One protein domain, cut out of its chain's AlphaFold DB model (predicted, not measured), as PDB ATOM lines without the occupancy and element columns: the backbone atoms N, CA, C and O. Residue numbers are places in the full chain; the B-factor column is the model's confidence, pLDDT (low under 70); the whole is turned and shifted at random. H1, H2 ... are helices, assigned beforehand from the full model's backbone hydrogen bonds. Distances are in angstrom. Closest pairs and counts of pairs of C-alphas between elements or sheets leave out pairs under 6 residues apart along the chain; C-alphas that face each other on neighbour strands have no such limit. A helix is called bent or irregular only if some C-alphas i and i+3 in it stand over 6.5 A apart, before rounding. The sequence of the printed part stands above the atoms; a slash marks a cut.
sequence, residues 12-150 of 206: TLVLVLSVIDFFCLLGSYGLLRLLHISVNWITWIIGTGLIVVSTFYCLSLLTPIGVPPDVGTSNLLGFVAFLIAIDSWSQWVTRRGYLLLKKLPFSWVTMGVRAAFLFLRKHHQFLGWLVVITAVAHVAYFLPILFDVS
ATOM      1  N   THR A  12     134.442 126.712 133.969       77.50
ATOM      2  CA  THR A  12     133.496 127.667 134.562       77.50
ATOM      3  C   THR A  12     132.819 128.521 133.493       77.50
ATOM      4  O   THR A  12     131.604 128.696 133.550       77.50
ATOM      5  N   LEU A  13     133.567 129.020 132.505       76.19
ATOM      6  CA  LEU A  13     132.999 129.804 131.409       76.19
ATOM      7  C   LEU A  13     131.989 128.981 130.596       76.19
ATOM      8  O   LEU A  13     130.871 129.438 130.370       76.19
ATOM      9  N   VAL A  14     132.351 127.755 130.215       73.88
ATOM     10  CA  VAL A  14     131.480 126.825 129.479       73.88
ATOM     11  C   VAL A  14     130.204 126.529 130.270       73.88
ATOM     12  O   VAL A  14     129.106 126.558 129.709       73.88
ATOM     13  N   LEU A  15     130.319 126.318 131.584       74.56
ATOM     14  CA  LEU A  15     129.167 126.125 132.460       74.56
ATOM     15  C   LEU A  15     128.249 127.359 132.475       74.56
ATOM     16  O   LEU A  15     127.039 127.215 132.316       74.56
ATOM     17  N   VAL A  16     128.810 128.563 132.635       77.12
ATOM     18  CA  VAL A  16     128.043 129.820 132.633       77.12
ATOM     19  C   VAL A  16     127.322 130.020 131.301       77.12
ATOM     20  O   VAL A  16     126.125 130.300 131.299       77.12
ATOM     21  N   LEU A  17     128.015 129.820 130.176       75.69
ATOM     22  CA  LEU A  17     127.423 129.934 128.841       75.69
ATOM     23  C   LEU A  17     126.285 128.930 128.634       75.69
ATOM     24  O   LEU A  17     125.240 129.309 128.119       75.69
ATOM     25  N   SER A  18     126.439 127.693 129.109       70.94
ATOM     26  CA  SER A  18     125.390 126.666 129.015       70.94
ATOM     27  C   SER A  18     124.144 127.026 129.822       70.94
ATOM     28  O   SER A  18     123.021 126.780 129.393       70.94
ATOM     29  N   VAL A  19     124.328 127.629 131.001       76.62
ATOM     30  CA  VAL A  19     123.210 128.112 131.822       76.62
ATOM     31  C   VAL A  19     122.488 129.262 131.119       76.62
ATOM     32  O   VAL A  19     121.258 129.268 131.078       76.62
ATOM     33  N   ILE A  20     123.232 130.221 130.558       81.00
ATOM     34  CA  ILE A  20     122.661 131.345 129.802       81.00
ATOM     35  C   ILE A  20     121.877 130.828 128.592       81.00
ATOM     36  O   ILE A  20     120.716 131.200 128.429       81.00
ATOM     37  N   ASP A  21     122.475 129.944 127.792       78.69
ATOM     38  CA  ASP A  21     121.852 129.349 126.608       78.69
ATOM     39  C   ASP A  21     120.547 128.622 126.953       78.69
ATOM     40  O   ASP A  21     119.504 128.900 126.360       78.69
ATOM     41  N   PHE A  22     120.550 127.816 128.018       76.12
ATOM     42  CA  PHE A  22     119.345 127.152 128.510       76.12
ATOM     43  C   PHE A  22     118.220 128.152 128.835       76.12
ATOM     44  O   PHE A  22     117.062 127.954 128.454       76.12
ATOM     45  N   PHE A  23     118.531 129.260 129.518       81.50
ATOM     46  CA  PHE A  23     117.534 130.296 129.804       81.50
ATOM     47  C   PHE A  23     117.089 131.053 128.547       81.50
ATOM     48  O   PHE A  23     115.904 131.375 128.434       81.50
ATOM     49  N   CYS A  24     117.980 131.292 127.583       82.00
ATOM     50  CA  CYS A  24     117.639 131.852 126.274       82.00
ATOM     51  C   CYS A  24     116.699 130.926 125.488       82.00
ATOM     52  O   CYS A  24     115.711 131.390 124.911       82.00
ATOM     53  N   LEU A  25     116.932 129.615 125.517       79.44
ATOM     54  CA  LEU A  25     116.053 128.614 124.921       79.44
ATOM     55  C   LEU A  25     114.675 128.604 125.597       79.44
ATOM     56  O   LEU A  25     113.647 128.599 124.918       79.44
ATOM     57  N   LEU A  26     114.615 128.677 126.930       77.19
ATOM     58  CA  LEU A  26     113.339 128.773 127.645       77.19
ATOM     59  C   LEU A  26     112.601 130.089 127.358       77.19
ATOM     60  O   LEU A  26     111.381 130.080 127.165       77.19
ATOM     61  N   GLY A  27     113.326 131.208 127.316       79.56
ATOM     62  CA  GLY A  27     112.784 132.530 127.015       79.56
ATOM     63  C   GLY A  27     112.235 132.616 125.593       79.56
ATOM     64  O   GLY A  27     111.088 133.022 125.399       79.56
ATOM     65  N   SER A  28     113.005 132.153 124.604       81.44
ATOM     66  CA  SER A  28     112.574 132.085 123.202       81.44
ATOM     67  C   SER A  28     111.375 131.155 123.029       81.44
ATOM     68  O   SER A  28     110.397 131.538 122.394       81.44
ATOM     69  N   TYR A  29     111.359 129.989 123.679       80.94
ATOM     70  CA  TYR A  29     110.191 129.108 123.694       80.94
ATOM     71  C   TYR A  29     108.931 129.791 124.249       80.94
ATOM     72  O   TYR A  29     107.845 129.665 123.672       80.94
ATOM     73  N   GLY A  30     109.069 130.520 125.361       80.38
ATOM     74  CA  GLY A  30     107.988 131.313 125.946       80.38
ATOM     75  C   GLY A  30     107.467 132.369 124.973       80.38
ATOM     76  O   GLY A  30     106.263 132.429 124.726       80.38
ATOM     77  N   LEU A  31     108.373 133.135 124.359       86.31
ATOM     78  CA  LEU A  31     108.043 134.162 123.371       86.31
ATOM     79  C   LEU A  31     107.319 133.579 122.152       86.31
ATOM     80  O   LEU A  31     106.278 134.091 121.753       86.31
ATOM     81  N   LEU A  32     107.806 132.468 121.596       86.12
ATOM     82  CA  LEU A  32     107.175 131.804 120.452       86.12
ATOM     83  C   LEU A  32     105.752 131.341 120.765       86.12
ATOM     84  O   LEU A  32     104.865 131.474 119.923       86.12
ATOM     85  N   ARG A  33     105.509 130.849 121.987       84.75
ATOM     86  CA  ARG A  33     104.151 130.528 122.438       84.75
ATOM     87  C   ARG A  33     103.262 131.761 122.550       84.75
ATOM     88  O   ARG A  33     102.101 131.663 122.166       84.75
ATOM     89  N   LEU A  34     103.779 132.881 123.060       86.12
ATOM     90  CA  LEU A  34     103.028 134.142 123.132       86.12
ATOM     91  C   LEU A  34     102.666 134.662 121.736       86.12
ATOM     92  O   LEU A  34     101.574 135.178 121.537       86.12
ATOM     93  N   LEU A  35     103.553 134.464 120.759       89.62
ATOM     94  CA  LEU A  35     103.332 134.831 119.359       89.62
ATOM     95  C   LEU A  35     102.484 133.808 118.582       89.62
ATOM     96  O   LEU A  35     102.296 133.970 117.380       89.62
ATOM     97  N   HIS A  36     101.994 132.744 119.230       89.06
ATOM     98  CA  HIS A  36     101.283 131.631 118.587       89.06
ATOM     99  C   HIS A  36     102.064 130.954 117.444       89.06
ATOM    100  O   HIS A  36     101.486 130.280 116.590       89.06
ATOM    101  N   ILE A  37     103.392 131.077 117.444       88.62
ATOM    102  CA  ILE A  37     104.253 130.437 116.457       88.62
ATOM    103  C   ILE A  37     104.492 128.991 116.884       88.62
ATOM    104  O   ILE A  37     104.776 128.678 118.045       88.62
ATOM    105  N   SER A  38     104.387 128.072 115.928       90.44
ATOM    106  CA  SER A  38     104.634 126.660 116.188       90.44
ATOM    107  C   SER A  38     106.115 126.420 116.473       90.44
ATOM    108  O   SER A  38     106.942 126.351 115.570       90.44
ATOM    109  N   VAL A  39     106.436 126.231 117.752       85.81
ATOM    110  CA  VAL A  39     107.788 125.896 118.229       85.81
ATOM    111  C   VAL A  39     108.367 124.692 117.485       85.81
ATOM    112  O   VAL A  39     109.549 124.674 117.166       85.81
ATOM    113  N   ASN A  40     107.518 123.715 117.146       85.62
ATOM    114  CA  ASN A  40     107.920 122.559 116.352       85.62
ATOM    115  C   ASN A  40     108.635 122.973 115.065       85.62
ATOM    116  O   ASN A  40     109.710 122.457 114.786       85.62
ATOM    117  N   TRP A  41     108.042 123.892 114.300       84.12
ATOM    118  CA  TRP A  41     108.598 124.330 113.021       84.12
ATOM    119  C   TRP A  41     109.967 124.972 113.199       84.12
ATOM    120  O   TRP A  41     110.891 124.632 112.471       84.12
ATOM    121  N   ILE A  42     110.124 125.829 114.205       83.56
ATOM    122  CA  ILE A  42     111.396 126.510 114.465       83.56
ATOM    123  C   ILE A  42     112.481 125.514 114.870       83.56
ATOM    124  O   ILE A  42     113.574 125.550 114.310       83.56
ATOM    125  N   THR A  43     112.179 124.581 115.777       82.44
ATOM    126  CA  THR A  43     113.135 123.537 116.171       82.44
ATOM    127  C   THR A  43     113.562 122.681 114.975       82.44
ATOM    128  O   THR A  43     114.743 122.368 114.841       82.44
ATOM    129  N   TRP A  44     112.632 122.345 114.074       80.81
ATOM    130  CA  TRP A  44     112.944 121.614 112.844       80.81
ATOM    131  C   TRP A  44     113.782 122.432 111.863       80.81
ATOM    132  O   TRP A  44     114.722 121.883 111.299       80.81
ATOM    133  N   ILE A  45     113.491 123.721 111.671       84.38
ATOM    134  CA  ILE A  45     114.268 124.605 110.786       84.38
ATOM    135  C   ILE A  45     115.708 124.719 111.289       84.38
ATOM    136  O   ILE A  45     116.639 124.460 110.527       84.38
ATOM    137  N   ILE A  46     115.893 125.034 112.574       81.62
ATOM    138  CA  ILE A  46     117.223 125.165 113.183       81.62
ATOM    139  C   ILE A  46     117.978 123.836 113.089       81.62
ATOM    140  O   ILE A  46     119.107 123.801 112.606       81.62
ATOM    141  N   GLY A  47     117.346 122.728 113.484       77.00
ATOM    142  CA  GLY A  47     117.991 121.420 113.420       77.00
ATOM    143  C   GLY A  47     118.301 120.964 111.991       77.00
ATOM    144  O   GLY A  47     119.357 120.388 111.762       77.00
ATOM    145  N   THR A  48     117.451 121.278 111.009       76.94
ATOM    146  CA  THR A  48     117.738 121.004 109.588       76.94
ATOM    147  C   THR A  48     118.933 121.821 109.110       76.94
ATOM    148  O   THR A  48     119.812 121.271 108.454       76.94
ATOM    149  N   GLY A  49     119.018 123.100 109.492       78.38
ATOM    150  CA  GLY A  49     120.186 123.935 109.212       78.38
ATOM    151  C   GLY A  49     121.477 123.333 109.775       78.38
ATOM    152  O   GLY A  49     122.461 123.210 109.051       78.38
ATOM    153  N   LEU A  50     121.452 122.862 111.028       78.44
ATOM    154  CA  LEU A  50     122.593 122.178 111.650       78.44
ATOM    155  C   LEU A  50     122.978 120.884 110.926       78.44
ATOM    156  O   LEU A  50     124.166 120.625 110.735       78.44
ATOM    157  N   ILE A  51     122.001 120.085 110.489       77.31
ATOM    158  CA  ILE A  51     122.247 118.866 109.707       77.31
ATOM    159  C   ILE A  51     122.892 119.209 108.361       77.31
ATOM    160  O   ILE A  51     123.856 118.552 107.971       77.31
ATOM    161  N   VAL A  52     122.398 120.232 107.661       77.44
ATOM    162  CA  VAL A  52     122.951 120.669 106.369       77.44
ATOM    163  C   VAL A  52     124.395 121.135 106.531       77.44
ATOM    164  O   VAL A  52     125.261 120.662 105.798       77.44
ATOM    165  N   VAL A  53     124.674 121.987 107.523       77.50
ATOM    166  CA  VAL A  53     126.040 122.442 107.828       77.50
ATOM    167  C   VAL A  53     126.937 121.249 108.164       77.50
ATOM    168  O   VAL A  53     127.994 121.093 107.562       77.50
ATOM    169  N   SER A  54     126.490 120.348 109.041       76.12
ATOM    170  CA  SER A  54     127.246 119.141 109.416       76.12
ATOM    171  C   SER A  54     127.532 118.236 108.213       76.12
ATOM    172  O   SER A  54     128.630 117.707 108.073       76.12
ATOM    173  N   THR A  55     126.563 118.083 107.308       74.12
ATOM    174  CA  THR A  55     126.717 117.289 106.080       74.12
ATOM    175  C   THR A  55     127.723 117.935 105.136       74.12
ATOM    176  O   THR A  55     128.587 117.243 104.608       74.12
ATOM    177  N   PHE A  56     127.652 119.256 104.951       76.88
ATOM    178  CA  PHE A  56     128.625 120.001 104.152       76.88
ATOM    179  C   PHE A  56     130.051 119.827 104.700       76.88
ATOM    180  O   PHE A  56     130.971 119.578 103.927       76.88
ATOM    181  N   TYR A  57     130.210 119.848 106.027       71.38
ATOM    182  CA  TYR A  57     131.472 119.548 106.713       71.38
ATOM    183  C   TYR A  57     131.983 118.127 106.458       71.38
ATOM    184  O   TYR A  57     133.169 117.931 106.222       71.38
ATOM    185  N   CYS A  58     131.106 117.122 106.471       75.00
ATOM    186  CA  CYS A  58     131.505 115.760 106.119       75.00
ATOM    187  C   CYS A  58     131.894 115.635 104.637       75.00
ATOM    188  O   CYS A  58     132.807 114.888 104.300       75.00
ATOM    189  N   LEU A  59     131.195 116.339 103.740       75.38
ATOM    190  CA  LEU A  59     131.436 116.268 102.297       75.38
ATOM    191  C   LEU A  59     132.693 117.023 101.860       75.38
ATOM    192  O   LEU A  59     133.318 116.608 100.884       75.38
ATOM    193  N   SER A  60     133.101 118.081 102.567       69.62
ATOM    194  CA  SER A  60     134.336 118.812 102.250       69.62
ATOM    195  C   SER A  60     135.586 117.927 102.358       69.62
ATOM    196  O   SER A  60     136.550 118.141 101.629       69.62
ATOM    197  N   LEU A  61     135.534 116.862 103.164       67.25
ATOM    198  CA  LEU A  61     136.576 115.831 103.249       67.25
ATOM    199  C   LEU A  61     136.732 115.010 101.963       67.25
ATOM    200  O   LEU A  61     137.798 114.456 101.709       67.25
ATOM    201  N   LEU A  62     135.664 114.892 101.170       70.00
ATOM    202  CA  LEU A  62     135.661 114.141  99.912       70.00
ATOM    203  C   LEU A  62     136.088 115.008  98.726       70.00
ATOM    204  O   LEU A  62     136.420 114.478  97.666       70.00
ATOM    205  N   THR A  63     136.064 116.333  98.878       66.94
ATOM    206  CA  THR A  63     136.490 117.239  97.817       66.94
ATOM    207  C   THR A  63     138.006 117.440  97.879       66.94
ATOM    208  O   THR A  63     138.503 117.916  98.893       66.94
ATOM    209  N   PRO A  64     138.762 117.171  96.798       56.66
ATOM    210  CA  PRO A  64     140.220 117.360  96.749       56.66
ATOM    211  C   PRO A  64     140.649 118.841  96.719       56.66
ATOM    212  O   PRO A  64     141.797 119.161  96.415       56.66
ATOM    213  N   ILE A  65     139.724 119.763  96.988       58.00
ATOM    214  CA  ILE A  65     139.981 121.197  96.983       58.00
ATOM    215  C   ILE A  65     140.625 121.513  98.328       58.00
ATOM    216  O   ILE A  65     139.976 121.374  99.360       58.00
ATOM    217  N   GLY A  66     141.896 121.918  98.303       56.28
ATOM    218  CA  GLY A  66     142.707 122.287  99.468       56.28
ATOM    219  C   GLY A  66     142.226 123.544 100.193       56.28
ATOM    220  O   GLY A  66     143.009 124.465 100.412       56.28
ATOM    221  N   VAL A  67     140.939 123.606 100.542       59.75
ATOM    222  CA  VAL A  67     140.411 124.588 101.480       59.75
ATOM    223  C   VAL A  67     141.071 124.279 102.820       59.75
ATOM    224  O   VAL A  67     140.893 123.171 103.336       59.75
ATOM    225  N   PRO A  68     141.879 125.201 103.365       63.16
ATOM    226  CA  PRO A  68     142.535 124.963 104.632       63.16
ATOM    227  C   PRO A  68     141.466 124.712 105.702       63.16
ATOM    228  O   PRO A  68     140.434 125.392 105.698       63.16
ATOM    229  N   PRO A  69     141.684 123.742 106.600       66.44
ATOM    230  CA  PRO A  69     140.753 123.467 107.677       66.44
ATOM    231  C   PRO A  69     140.546 124.737 108.526       66.44
ATOM    232  O   PRO A  69     141.439 125.154 109.262       66.44
ATOM    233  N   ASP A  70     139.354 125.343 108.450       79.44
ATOM    234  CA  ASP A  70     138.909 126.376 109.393       79.44
ATOM    235  C   ASP A  70     138.533 125.756 110.750       79.44
ATOM    236  O   ASP A  70     137.381 125.405 111.039       79.44
ATOM    237  N   VAL A  71     139.558 125.598 111.590       77.00
ATOM    238  CA  VAL A  71     139.463 125.042 112.948       77.00
ATOM    239  C   VAL A  71     138.439 125.806 113.799       77.00
ATOM    240  O   VAL A  71     137.768 125.198 114.634       77.00
ATOM    241  N   GLY A  72     138.256 127.112 113.563       78.75
ATOM    242  CA  GLY A  72     137.318 127.941 114.318       78.75
ATOM    243  C   GLY A  72     135.871 127.482 114.157       78.75
ATOM    244  O   GLY A  72     135.166 127.278 115.148       78.75
ATOM    245  N   THR A  73     135.435 127.243 112.922       75.94
ATOM    246  CA  THR A  73     134.051 126.832 112.657       75.94
ATOM    247  C   THR A  73     133.780 125.383 113.087       75.94
ATOM    248  O   THR A  73     132.693 125.086 113.589       75.94
ATOM    249  N   SER A  74     134.768 124.484 113.004       80.88
ATOM    250  CA  SER A  74     134.629 123.123 113.553       80.88
ATOM    251  C   SER A  74     134.507 123.112 115.083       80.88
ATOM    252  O   SER A  74     133.669 122.395 115.639       80.88
ATOM    253  N   ASN A  75     135.282 123.952 115.779       82.56
ATOM    254  CA  ASN A  75     135.172 124.117 117.229       82.56
ATOM    255  C   ASN A  75     133.814 124.705 117.629       82.56
ATOM    256  O   ASN A  75     133.217 124.255 118.605       82.56
ATOM    257  N   LEU A  76     133.286 125.654 116.847       81.94
ATOM    258  CA  LEU A  76     131.932 126.169 117.041       81.94
ATOM    259  C   LEU A  76     130.884 125.058 116.893       81.94
ATOM    260  O   LEU A  76     129.972 124.976 117.712       81.94
ATOM    261  N   LEU A  77     131.026 124.172 115.902       82.88
ATOM    262  CA  LEU A  77     130.124 123.032 115.720       82.88
ATOM    263  C   LEU A  77     130.168 122.073 116.922       82.88
ATOM    264  O   LEU A  77     129.117 121.652 117.407       82.88
ATOM    265  N   GLY A  78     131.367 121.776 117.434       83.94
ATOM    266  CA  GLY A  78     131.552 120.991 118.658       83.94
ATOM    267  C   GLY A  78     130.919 121.656 119.886       83.94
ATOM    268  O   GLY A  78     130.222 121.002 120.661       83.94
ATOM    269  N   PHE A  79     131.078 122.973 120.033       84.75
ATOM    270  CA  PHE A  79     130.466 123.746 121.117       84.75
ATOM    271  C   PHE A  79     128.931 123.770 121.028       84.75
ATOM    272  O   PHE A  79     128.249 123.559 122.029       84.75
ATOM    273  N   VAL A  80     128.368 123.937 119.827       84.94
ATOM    274  CA  VAL A  80     126.916 123.850 119.595       84.94
ATOM    275  C   VAL A  80     126.388 122.454 119.937       84.94
ATOM    276  O   VAL A  80     125.358 122.341 120.602       84.94
ATOM    277  N   ALA A  81     127.099 121.388 119.548       88.44
ATOM    278  CA  ALA A  81     126.741 120.015 119.913       88.44
ATOM    279  C   ALA A  81     126.630 119.843 121.434       88.44
ATOM    280  O   ALA A  81     125.718 119.180 121.934       88.44
ATOM    281  N   PHE A  82     127.541 120.467 122.176       88.44
ATOM    282  CA  PHE A  82     127.541 120.431 123.628       88.44
ATOM    283  C   PHE A  82     126.374 121.179 124.259       88.44
ATOM    284  O   PHE A  82     125.717 120.615 125.132       88.44
ATOM    285  N   LEU A  83     126.062 122.392 123.797       88.06
ATOM    286  CA  LEU A  83     124.893 123.134 124.281       88.06
ATOM    287  C   LEU A  83     123.602 122.311 124.106       88.06
ATOM    288  O   LEU A  83     122.863 122.082 125.065       88.06
ATOM    289  N   ILE A  84     123.419 121.705 122.926       90.56
ATOM    290  CA  ILE A  84     122.277 120.820 122.635       90.56
ATOM    291  C   ILE A  84     122.274 119.576 123.544       90.56
ATOM    292  O   ILE A  84     121.211 119.074 123.942       90.56
ATOM    293  N   ALA A  85     123.448 119.050 123.898       91.50
ATOM    294  CA  ALA A  85     123.556 117.937 124.834       91.50
ATOM    295  C   ALA A  85     123.157 118.336 126.260       91.50
ATOM    296  O   ALA A  85     122.463 117.566 126.934       91.50
ATOM    297  N   ILE A  86     123.534 119.538 126.707       91.44
ATOM    298  CA  ILE A  86     123.116 120.090 128.000       91.44
ATOM    299  C   ILE A  86     121.599 120.285 128.035       91.44
ATOM    300  O   ILE A  86     120.963 119.882 129.014       91.44
ATOM    301  N   ASP A  87     120.985 120.794 126.969       89.94
ATOM    302  CA  ASP A  87     119.523 120.883 126.862       89.94
ATOM    303  C   ASP A  87     118.859 119.506 126.952       89.94
ATOM    304  O   ASP A  87     117.895 119.294 127.700       89.94
ATOM    305  N   SER A  88     119.414 118.532 126.228       90.38
ATOM    306  CA  SER A  88     118.935 117.150 126.235       90.38
ATOM    307  C   SER A  88     119.005 116.542 127.639       90.38
ATOM    308  O   SER A  88     118.039 115.913 128.083       90.38
ATOM    309  N   TRP A  89     120.101 116.767 128.368       91.75
ATOM    310  CA  TRP A  89     120.287 116.316 129.750       91.75
ATOM    311  C   TRP A  89     119.364 117.045 130.740       91.75
ATOM    312  O   TRP A  89     118.785 116.424 131.643       91.75
ATOM    313  N   SER A  90     119.130 118.341 130.524       90.94
ATOM    314  CA  SER A  90     118.263 119.192 131.350       90.94
ATOM    315  C   SER A  90     116.813 118.704 131.399       90.94
ATOM    316  O   SER A  90     116.071 119.029 132.334       90.94
ATOM    317  N   GLN A  91     116.391 117.835 130.475       93.56
ATOM    318  CA  GLN A  91     115.112 117.125 130.555       93.56
ATOM    319  C   GLN A  91     114.943 116.365 131.887       93.56
ATOM    320  O   GLN A  91     113.853 116.347 132.473       93.56
ATOM    321  N   TRP A  92     116.002 115.724 132.393       91.12
ATOM    322  CA  TRP A  92     115.934 114.980 133.651       91.12
ATOM    323  C   TRP A  92     115.815 115.918 134.853       91.12
ATOM    324  O   TRP A  92     114.983 115.691 135.741       91.12
ATOM    325  N   VAL A  93     116.601 116.999 134.850       90.31
ATOM    326  CA  VAL A  93     116.603 118.026 135.900       90.31
ATOM    327  C   VAL A  93     115.241 118.713 135.969       90.31
ATOM    328  O   VAL A  93     114.620 118.741 137.031       90.31
ATOM    329  N   THR A  94     114.702 119.162 134.833       91.75
ATOM    330  CA  THR A  94     113.373 119.794 134.753       91.75
ATOM    331  C   THR A  94     112.252 118.845 135.171       91.75
ATOM    332  O   THR A  94     111.320 119.265 135.858       91.75
ATOM    333  N   ARG A  95     112.349 117.542 134.865       93.31
ATOM    334  CA  ARG A  95     111.407 116.536 135.383       93.31
ATOM    335  C   ARG A  95     111.438 116.459 136.907       93.31
ATOM    336  O   ARG A  95     110.380 116.422 137.537       93.31
ATOM    337  N   ARG A  96     112.631 116.371 137.504       92.75
ATOM    338  CA  ARG A  96     112.795 116.309 138.965       92.75
ATOM    339  C   ARG A  96     112.299 117.593 139.621       92.75
ATOM    340  O   ARG A  96     111.493 117.504 140.543       92.75
ATOM    341  N   GLY A  97     112.681 118.748 139.080       90.94
ATOM    342  CA  GLY A  97     112.194 120.059 139.502       90.94
ATOM    343  C   GLY A  97     110.670 120.138 139.470       90.94
ATOM    344  O   GLY A  97     110.055 120.449 140.482       90.94
ATOM    345  N   TYR A  98     110.035 119.739 138.364       93.44
ATOM    346  CA  TYR A  98     108.573 119.715 138.251       93.44
ATOM    347  C   TYR A  98     107.908 118.845 139.333       93.44
ATOM    348  O   TYR A  98     106.919 119.253 139.941       93.44
ATOM    349  N   LEU A  99     108.444 117.649 139.600       93.50
ATOM    350  CA  LEU A  99     107.888 116.736 140.606       93.50
ATOM    351  C   LEU A  99     108.009 117.263 142.043       93.50
ATOM    352  O   LEU A  99     107.171 116.904 142.874       93.50
ATOM    353  N   LEU A 100     109.027 118.077 142.327       94.00
ATOM    354  CA  LEU A 100     109.204 118.748 143.615       94.00
ATOM    355  C   LEU A 100     108.284 119.970 143.723       94.00
ATOM    356  O   LEU A 100     107.533 120.091 144.688       94.00
ATOM    357  N   LEU A 101     108.285 120.826 142.699       92.56
ATOM    358  CA  LEU A 101     107.564 122.099 142.689       92.56
ATOM    359  C   LEU A 101     106.046 121.939 142.633       92.56
ATOM    360  O   LEU A 101     105.344 122.747 143.225       92.56
ATOM    361  N   LYS A 102     105.519 120.870 142.017       92.25
ATOM    362  CA  LYS A 102     104.063 120.633 141.967       92.25
ATOM    363  C   LYS A 102     103.396 120.467 143.341       92.25
ATOM    364  O   LYS A 102     102.175 120.402 143.403       92.25
ATOM    365  N   LYS A 103     104.185 120.306 144.410       91.50
ATOM    366  CA  LYS A 103     103.708 120.233 145.799       91.50
ATOM    367  C   LYS A 103     103.625 121.609 146.475       91.50
ATOM    368  O   LYS A 103     103.116 121.695 147.584       91.50
ATOM    369  N   LEU A 104     104.165 122.652 145.846       90.81
ATOM    370  CA  LEU A 104     104.221 124.011 146.376       90.81
ATOM    371  C   LEU A 104     103.038 124.852 145.864       90.81
ATOM    372  O   LEU A 104     102.512 124.571 144.785       90.81
ATOM    373  N   PRO A 105     102.650 125.927 146.576       91.50
ATOM    374  CA  PRO A 105     101.539 126.797 146.173       91.50
ATOM    375  C   PRO A 105     101.859 127.714 144.974       91.50
ATOM    376  O   PRO A 105     100.977 128.405 144.468       91.50
ATOM    377  N   PHE A 106     103.106 127.740 144.490       89.06
ATOM    378  CA  PHE A 106     103.536 128.617 143.396       89.06
ATOM    379  C   PHE A 106     103.095 128.083 142.025       89.06
ATOM    380  O   PHE A 106     103.837 127.380 141.327       89.06
ATOM    381  N   SER A 107     101.873 128.436 141.626       88.06
ATOM    382  CA  SER A 107     101.262 127.989 140.368       88.06
ATOM    383  C   SER A 107     102.077 128.398 139.135       88.06
ATOM    384  O   SER A 107     102.312 127.563 138.262       88.06
ATOM    385  N   TRP A 108     102.583 129.635 139.075       90.06
ATOM    386  CA  TRP A 108     103.318 130.148 137.911       90.06
ATOM    387  C   TRP A 108     104.678 129.467 137.701       90.06
ATOM    388  O   TRP A 108     104.975 129.038 136.586       90.06
ATOM    389  N   VAL A 109     105.466 129.269 138.768       88.62
ATOM    390  CA  VAL A 109     106.759 128.557 138.697       88.62
ATOM    391  C   VAL A 109     106.531 127.118 138.244       88.62
ATOM    392  O   VAL A 109     107.203 126.618 137.341       88.62
ATOM    393  N   THR A 110     105.533 126.453 138.830       90.44
ATOM    394  CA  THR A 110     105.174 125.076 138.477       90.44
ATOM    395  C   THR A 110     104.751 124.969 137.013       90.44
ATOM    396  O   THR A 110     105.151 124.022 136.332       90.44
ATOM    397  N   MET A 111     103.978 125.934 136.504       88.56
ATOM    398  CA  MET A 111     103.601 126.004 135.089       88.56
ATOM    399  C   MET A 111     104.818 126.199 134.182       88.56
ATOM    400  O   MET A 111     104.936 125.473 133.195       88.56
ATOM    401  N   GLY A 112     105.738 127.100 134.534       88.19
ATOM    402  CA  GLY A 112     106.972 127.338 133.781       88.19
ATOM    403  C   GLY A 112     107.847 126.088 133.688       88.19
ATOM    404  O   GLY A 112     108.167 125.626 132.593       88.19
ATOM    405  N   VAL A 113     108.145 125.454 134.827       89.12
ATOM    406  CA  VAL A 113     108.965 124.231 134.864       89.12
ATOM    407  C   VAL A 113     108.264 123.060 134.170       89.12
ATOM    408  O   VAL A 113     108.909 122.272 133.478       89.12
ATOM    409  N   ARG A 114     106.930 122.957 134.273       90.62
ATOM    410  CA  ARG A 114     106.147 121.978 133.502       90.62
ATOM    411  C   ARG A 114     106.266 122.227 132.001       90.62
ATOM    412  O   ARG A 114     106.424 121.267 131.250       90.62
ATOM    413  N   ALA A 115     106.164 123.477 131.559       89.06
ATOM    414  CA  ALA A 115     106.248 123.836 130.148       89.06
ATOM    415  C   ALA A 115     107.634 123.510 129.572       89.06
ATOM    416  O   ALA A 115     107.701 122.879 128.516       89.06
ATOM    417  N   ALA A 116     108.702 123.842 130.308       88.81
ATOM    418  CA  ALA A 116     110.080 123.475 129.990       88.81
ATOM    419  C   ALA A 116     110.255 121.952 129.889       88.81
ATOM    420  O   ALA A 116     110.700 121.436 128.868       88.81
ATOM    421  N   PHE A 117     109.817 121.208 130.911       92.44
ATOM    422  CA  PHE A 117     109.888 119.746 130.913       92.44
ATOM    423  C   PHE A 117     109.146 119.123 129.722       92.44
ATOM    424  O   PHE A 117     109.658 118.200 129.092       92.44
ATOM    425  N   LEU A 118     107.936 119.597 129.407       90.56
ATOM    426  CA  LEU A 118     107.155 119.071 128.286       90.56
ATOM    427  C   LEU A 118     107.805 119.378 126.935       90.56
ATOM    428  O   LEU A 118     107.778 118.511 126.062       90.56
ATOM    429  N   PHE A 119     108.398 120.564 126.779       90.69
ATOM    430  CA  PHE A 119     109.182 120.917 125.597       90.69
ATOM    431  C   PHE A 119     110.381 119.978 125.444       90.69
ATOM    432  O   PHE A 119     110.447 119.225 124.472       90.69
ATOM    433  N   LEU A 120     111.259 119.926 126.450       91.81
ATOM    434  CA  LEU A 120     112.454 119.086 126.416       91.81
ATOM    435  C   LEU A 120     112.088 117.621 126.207       91.81
ATOM    436  O   LEU A 120     112.688 116.950 125.386       91.81
ATOM    437  N   ARG A 121     111.040 117.113 126.866       93.06
ATOM    438  CA  ARG A 121     110.580 115.733 126.666       93.06
ATOM    439  C   ARG A 121     110.139 115.457 125.231       93.06
ATOM    440  O   ARG A 121     110.377 114.355 124.750       93.06
ATOM    441  N   LYS A 122     109.461 116.406 124.586       92.19
ATOM    442  CA  LYS A 122     108.987 116.254 123.207       92.19
ATOM    443  C   LYS A 122     110.146 116.247 122.210       92.19
ATOM    444  O   LYS A 122     110.077 115.516 121.230       92.19
ATOM    445  N   HIS A 123     111.188 117.034 122.471       91.69
ATOM    446  CA  HIS A 123     112.305 117.222 121.546       91.69
ATOM    447  C   HIS A 123     113.572 116.436 121.916       91.69
ATOM    448  O   HIS A 123     114.460 116.344 121.086       91.69
ATOM    449  N   HIS A 124     113.651 115.801 123.090       93.88
ATOM    450  CA  HIS A 124     114.855 115.121 123.593       93.88
ATOM    451  C   HIS A 124     115.464 114.128 122.595       93.88
ATOM    452  O   HIS A 124     116.667 114.146 122.377       93.88
ATOM    453  N   GLN A 125     114.643 113.291 121.952       93.81
ATOM    454  CA  GLN A 125     115.143 112.331 120.962       93.81
ATOM    455  C   GLN A 125     115.719 113.034 119.726       93.81
ATOM    456  O   GLN A 125     116.761 112.632 119.222       93.81
ATOM    457  N   PHE A 126     115.055 114.091 119.252       92.31
ATOM    458  CA  PHE A 126     115.536 114.891 118.128       92.31
ATOM    459  C   PHE A 126     116.848 115.608 118.470       92.31
ATOM    460  O   PHE A 126     117.807 115.507 117.714       92.31
ATOM    461  N   LEU A 127     116.912 116.260 119.633       92.69
ATOM    462  CA  LEU A 127     118.119 116.928 120.122       92.69
ATOM    463  C   LEU A 127     119.273 115.930 120.295       92.69
ATOM    464  O   LEU A 127     120.370 116.193 119.824       92.69
ATOM    465  N   GLY A 128     119.020 114.747 120.864       94.50
ATOM    466  CA  GLY A 128     120.028 113.692 120.992       94.50
ATOM    467  C   GLY A 128     120.612 113.250 119.645       94.50
ATOM    468  O   GLY A 128     121.823 113.076 119.532       94.50
ATOM    469  N   TRP A 129     119.785 113.135 118.599       94.19
ATOM    470  CA  TRP A 129     120.279 112.865 117.246       94.19
ATOM    471  C   TRP A 129     121.087 114.022 116.663       94.19
ATOM    472  O   TRP A 129     122.095 113.763 116.009       94.19
ATOM    473  N   LEU A 130     120.691 115.274 116.920       92.56
ATOM    474  CA  LEU A 130     121.485 116.432 116.511       92.56
ATOM    475  C   LEU A 130     122.885 116.382 117.125       92.56
ATOM    476  O   LEU A 130     123.840 116.486 116.365       92.56
ATOM    477  N   VAL A 131     123.012 116.118 118.436       95.12
ATOM    478  CA  VAL A 131     124.320 115.971 119.111       95.12
ATOM    479  C   VAL A 131     125.188 114.927 118.410       95.12
ATOM    480  O   VAL A 131     126.363 115.179 118.150       95.12
ATOM    481  N   VAL A 132     124.619 113.761 118.082       94.88
ATOM    482  CA  VAL A 132     125.344 112.683 117.389       94.88
ATOM    483  C   VAL A 132     125.817 113.135 116.010       94.88
ATOM    484  O   VAL A 132     126.986 112.947 115.688       94.88
ATOM    485  N   ILE A 133     124.942 113.744 115.207       91.81
ATOM    486  CA  ILE A 133     125.280 114.191 113.848       91.81
ATOM    487  C   ILE A 133     126.387 115.248 113.886       91.81
ATOM    488  O   ILE A 133     127.376 115.123 113.165       91.81
ATOM    489  N   THR A 134     126.259 116.252 114.754       89.56
ATOM    490  CA  THR A 134     127.259 117.317 114.893       89.56
ATOM    491  C   THR A 134     128.586 116.784 115.433       89.56
ATOM    492  O   THR A 134     129.640 117.183 114.948       89.56
ATOM    493  N   ALA A 135     128.560 115.843 116.387       91.56
ATOM    494  CA  ALA A 135     129.773 115.224 116.923       91.56
ATOM    495  C   ALA A 135     130.488 114.363 115.872       91.56
ATOM    496  O   ALA A 135     131.707 114.434 115.745       91.56
ATOM    497  N   VAL A 136     129.744 113.584 115.080       91.06
ATOM    498  CA  VAL A 136     130.312 112.799 113.973       91.06
ATOM    499  C   VAL A 136     130.924 113.716 112.917       91.06
ATOM    500  O   VAL A 136     132.028 113.438 112.462       91.06
ATOM    501  N   ALA A 137     130.261 114.820 112.562       87.38
ATOM    502  CA  ALA A 137     130.810 115.794 111.621       87.38
ATOM    503  C   ALA A 137     132.088 116.463 112.148       87.38
ATOM    504  O   ALA A 137     133.064 116.587 111.411       87.38
ATOM    505  N   HIS A 138     132.116 116.820 113.435       88.50
ATOM    506  CA  HIS A 138     133.305 117.352 114.096       88.50
ATOM    507  C   HIS A 138     134.476 116.351 114.068       88.50
ATOM    508  O   HIS A 138     135.588 116.706 113.689       88.50
ATOM    509  N   VAL A 139     134.231 115.073 114.379       90.75
ATOM    510  CA  VAL A 139     135.262 114.020 114.307       90.75
ATOM    511  C   VAL A 139     135.739 113.798 112.875       90.75
ATOM    512  O   VAL A 139     136.942 113.706 112.637       90.75
ATOM    513  N   ALA A 140     134.812 113.725 111.918       87.06
ATOM    514  CA  ALA A 140     135.140 113.548 110.510       87.06
ATOM    515  C   ALA A 140     136.054 114.681 110.024       87.06
ATOM    516  O   ALA A 140     137.055 114.417 109.364       87.06
ATOM    517  N   TYR A 141     135.756 115.921 110.418       84.25
ATOM    518  CA  TYR A 141     136.554 117.093 110.082       84.25
ATOM    519  C   TYR A 141     138.014 116.995 110.558       84.25
ATOM    520  O   TYR A 141     138.923 117.334 109.806       84.25
ATOM    521  N   PHE A 142     138.256 116.518 111.783       85.88
ATOM    522  CA  PHE A 142     139.614 116.385 112.328       85.88
ATOM    523  C   PHE A 142     140.349 115.125 111.856       85.88
ATOM    524  O   PHE A 142     141.558 115.017 112.058       85.88
ATOM    525  N   LEU A 143     139.664 114.181 111.205       87.44
ATOM    526  CA  LEU A 143     140.250 112.908 110.784       87.44
ATOM    527  C   LEU A 143     141.496 113.059 109.879       87.44
ATOM    528  O   LEU A 143     142.471 112.349 110.134       87.44
ATOM    529  N   PRO A 144     141.542 113.969 108.880       86.06
ATOM    530  CA  PRO A 144     142.720 114.134 108.021       86.06
ATOM    531  C   PRO A 144     143.931 114.743 108.733       86.06
ATOM    532  O   PRO A 144     145.060 114.509 108.315       86.06
ATOM    533  N   ILE A 145     143.699 115.516 109.797       86.50
ATOM    534  CA  ILE A 145     144.730 116.241 110.556       86.50
ATOM    535  C   ILE A 145     144.959 115.631 111.942       86.50
ATOM    536  O   ILE A 145     145.568 116.253 112.806       86.50
ATOM    537  N   LEU A 146     144.486 114.404 112.178       88.12
ATOM    538  CA  LEU A 146     144.504 113.771 113.501       88.12
ATOM    539  C   LEU A 146     145.920 113.671 114.093       88.12
ATOM    540  O   LEU A 146     146.086 113.702 115.310       88.12
ATOM    541  N   PHE A 147     146.938 113.559 113.236       89.00
ATOM    542  CA  PHE A 147     148.343 113.480 113.640       89.00
ATOM    543  C   PHE A 147     148.952 114.831 114.040       89.00
ATOM    544  O   PHE A 147     149.955 114.840 114.752       89.00
ATOM    545  N   ASP A 148     148.333 115.941 113.631       87.25
ATOM    546  CA  ASP A 148     148.752 117.306 113.968       87.25
ATOM    547  C   ASP A 148     148.050 117.832 115.234       87.25
ATOM    548  O   ASP A 148     148.454 118.843 115.811       87.25
ATOM    549  N   VAL A 149     147.008 117.133 115.691       86.94
ATOM    550  CA  VAL A 149     146.257 117.437 116.914       86.94
ATOM    551  C   VAL A 149     146.985 116.876 118.139       86.94
ATOM    552  O   VAL A 149     147.656 115.840 118.089       86.94
ATOM    553  N   SER A 150     146.860 117.549 119.287       91.88
ATOM    554  CA  SER A 150     147.518 117.088 120.510       91.88
ATOM    555  C   SER A 150     146.995 115.706 120.935       91.88
ATOM    556  O   SER A 150     145.796 115.427 120.904       91.88
TER     557      SER A 150
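This is residues 12 to 150 of the 206 residues of an uncharacterized protein of Ktedonobacteraceae bacterium (UniProt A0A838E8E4). Helix H3 and the two arms of the bent helix H4 run back along each other as a long pair; H2 packs lengthwise on arm H4b, and H1 crosses H3 near its middle. Residues 62 to 68 and 103 to 108 stick out. The 139 printed residues, with four named helices H1 to H4 and no named strand, are all helix in class, loose, radius of gyration of the C-alphas 18.0 A, spanning 62 by 33 by 21 A.

H1, residues 12 to 34, and H2, residues 39 to 60, touch only at the corner, only just, with 3 pairs of C-alphas within 8 A, the closest Leu 32 and Val 39 at 6.3 A. H1, with residues 18 to 22 alone, touches residues 83 to 87 of H3, residues 71 to 101, at a steep tilt of 68 degrees, only just short of about perpendicular; the closest C-alphas, Ser 18 and Leu 83, are 5.9 A apart. H4, residues 107 to 145, was assigned as one helix by its hydrogen bonds but is bent, C-alphas 122 and 125 being 7.6 A apart; arms H4a, residues 107 to 122, and H4b, residues 125 to 145, stand at 55 degrees. H4b is irregular, with C-alphas 141 and 144 7.1 A apart. H2 touches H4b at a shallow tilt of 18 degrees, the same way, closest C-alphas Ser 54 and Ala 137, 5.4 A. Residues 74 to 88 of H3 touch H4b at a shallow tilt of 25 degrees, opposite ways, closest C-alphas Ala 81 and Val 131, 4.8 A. Residues 87 to 101 of H3, which has a kink of 32 degrees near residue 93, touch H4a, closest C-alphas Thr 94 and Phe 117, 5.2 A. H1 and H4b are apart, as are H2 and H4a. Every O i to N i+4 pair is within hydrogen-bond range in H1, H2 and H4a, against 25 of 27 in H3 and 15 of 17 in H4b.

H1 begins at C-alpha 12 (133.496, 127.667, 134.562) and is 33.2 A long; H2 is 31.8 A, H3 43.7 A, H4a 22.2 A and H4b 31.6 A, ending at C-alpha 145 (144.730, 116.241, 110.556).

The C-alphas farthest apart, Pro 64 and Pro 105, are 63.5 A apart. The printed part has no cut and no long link. Residues 60 to 61 and 63 to 69 have pLDDT under 70.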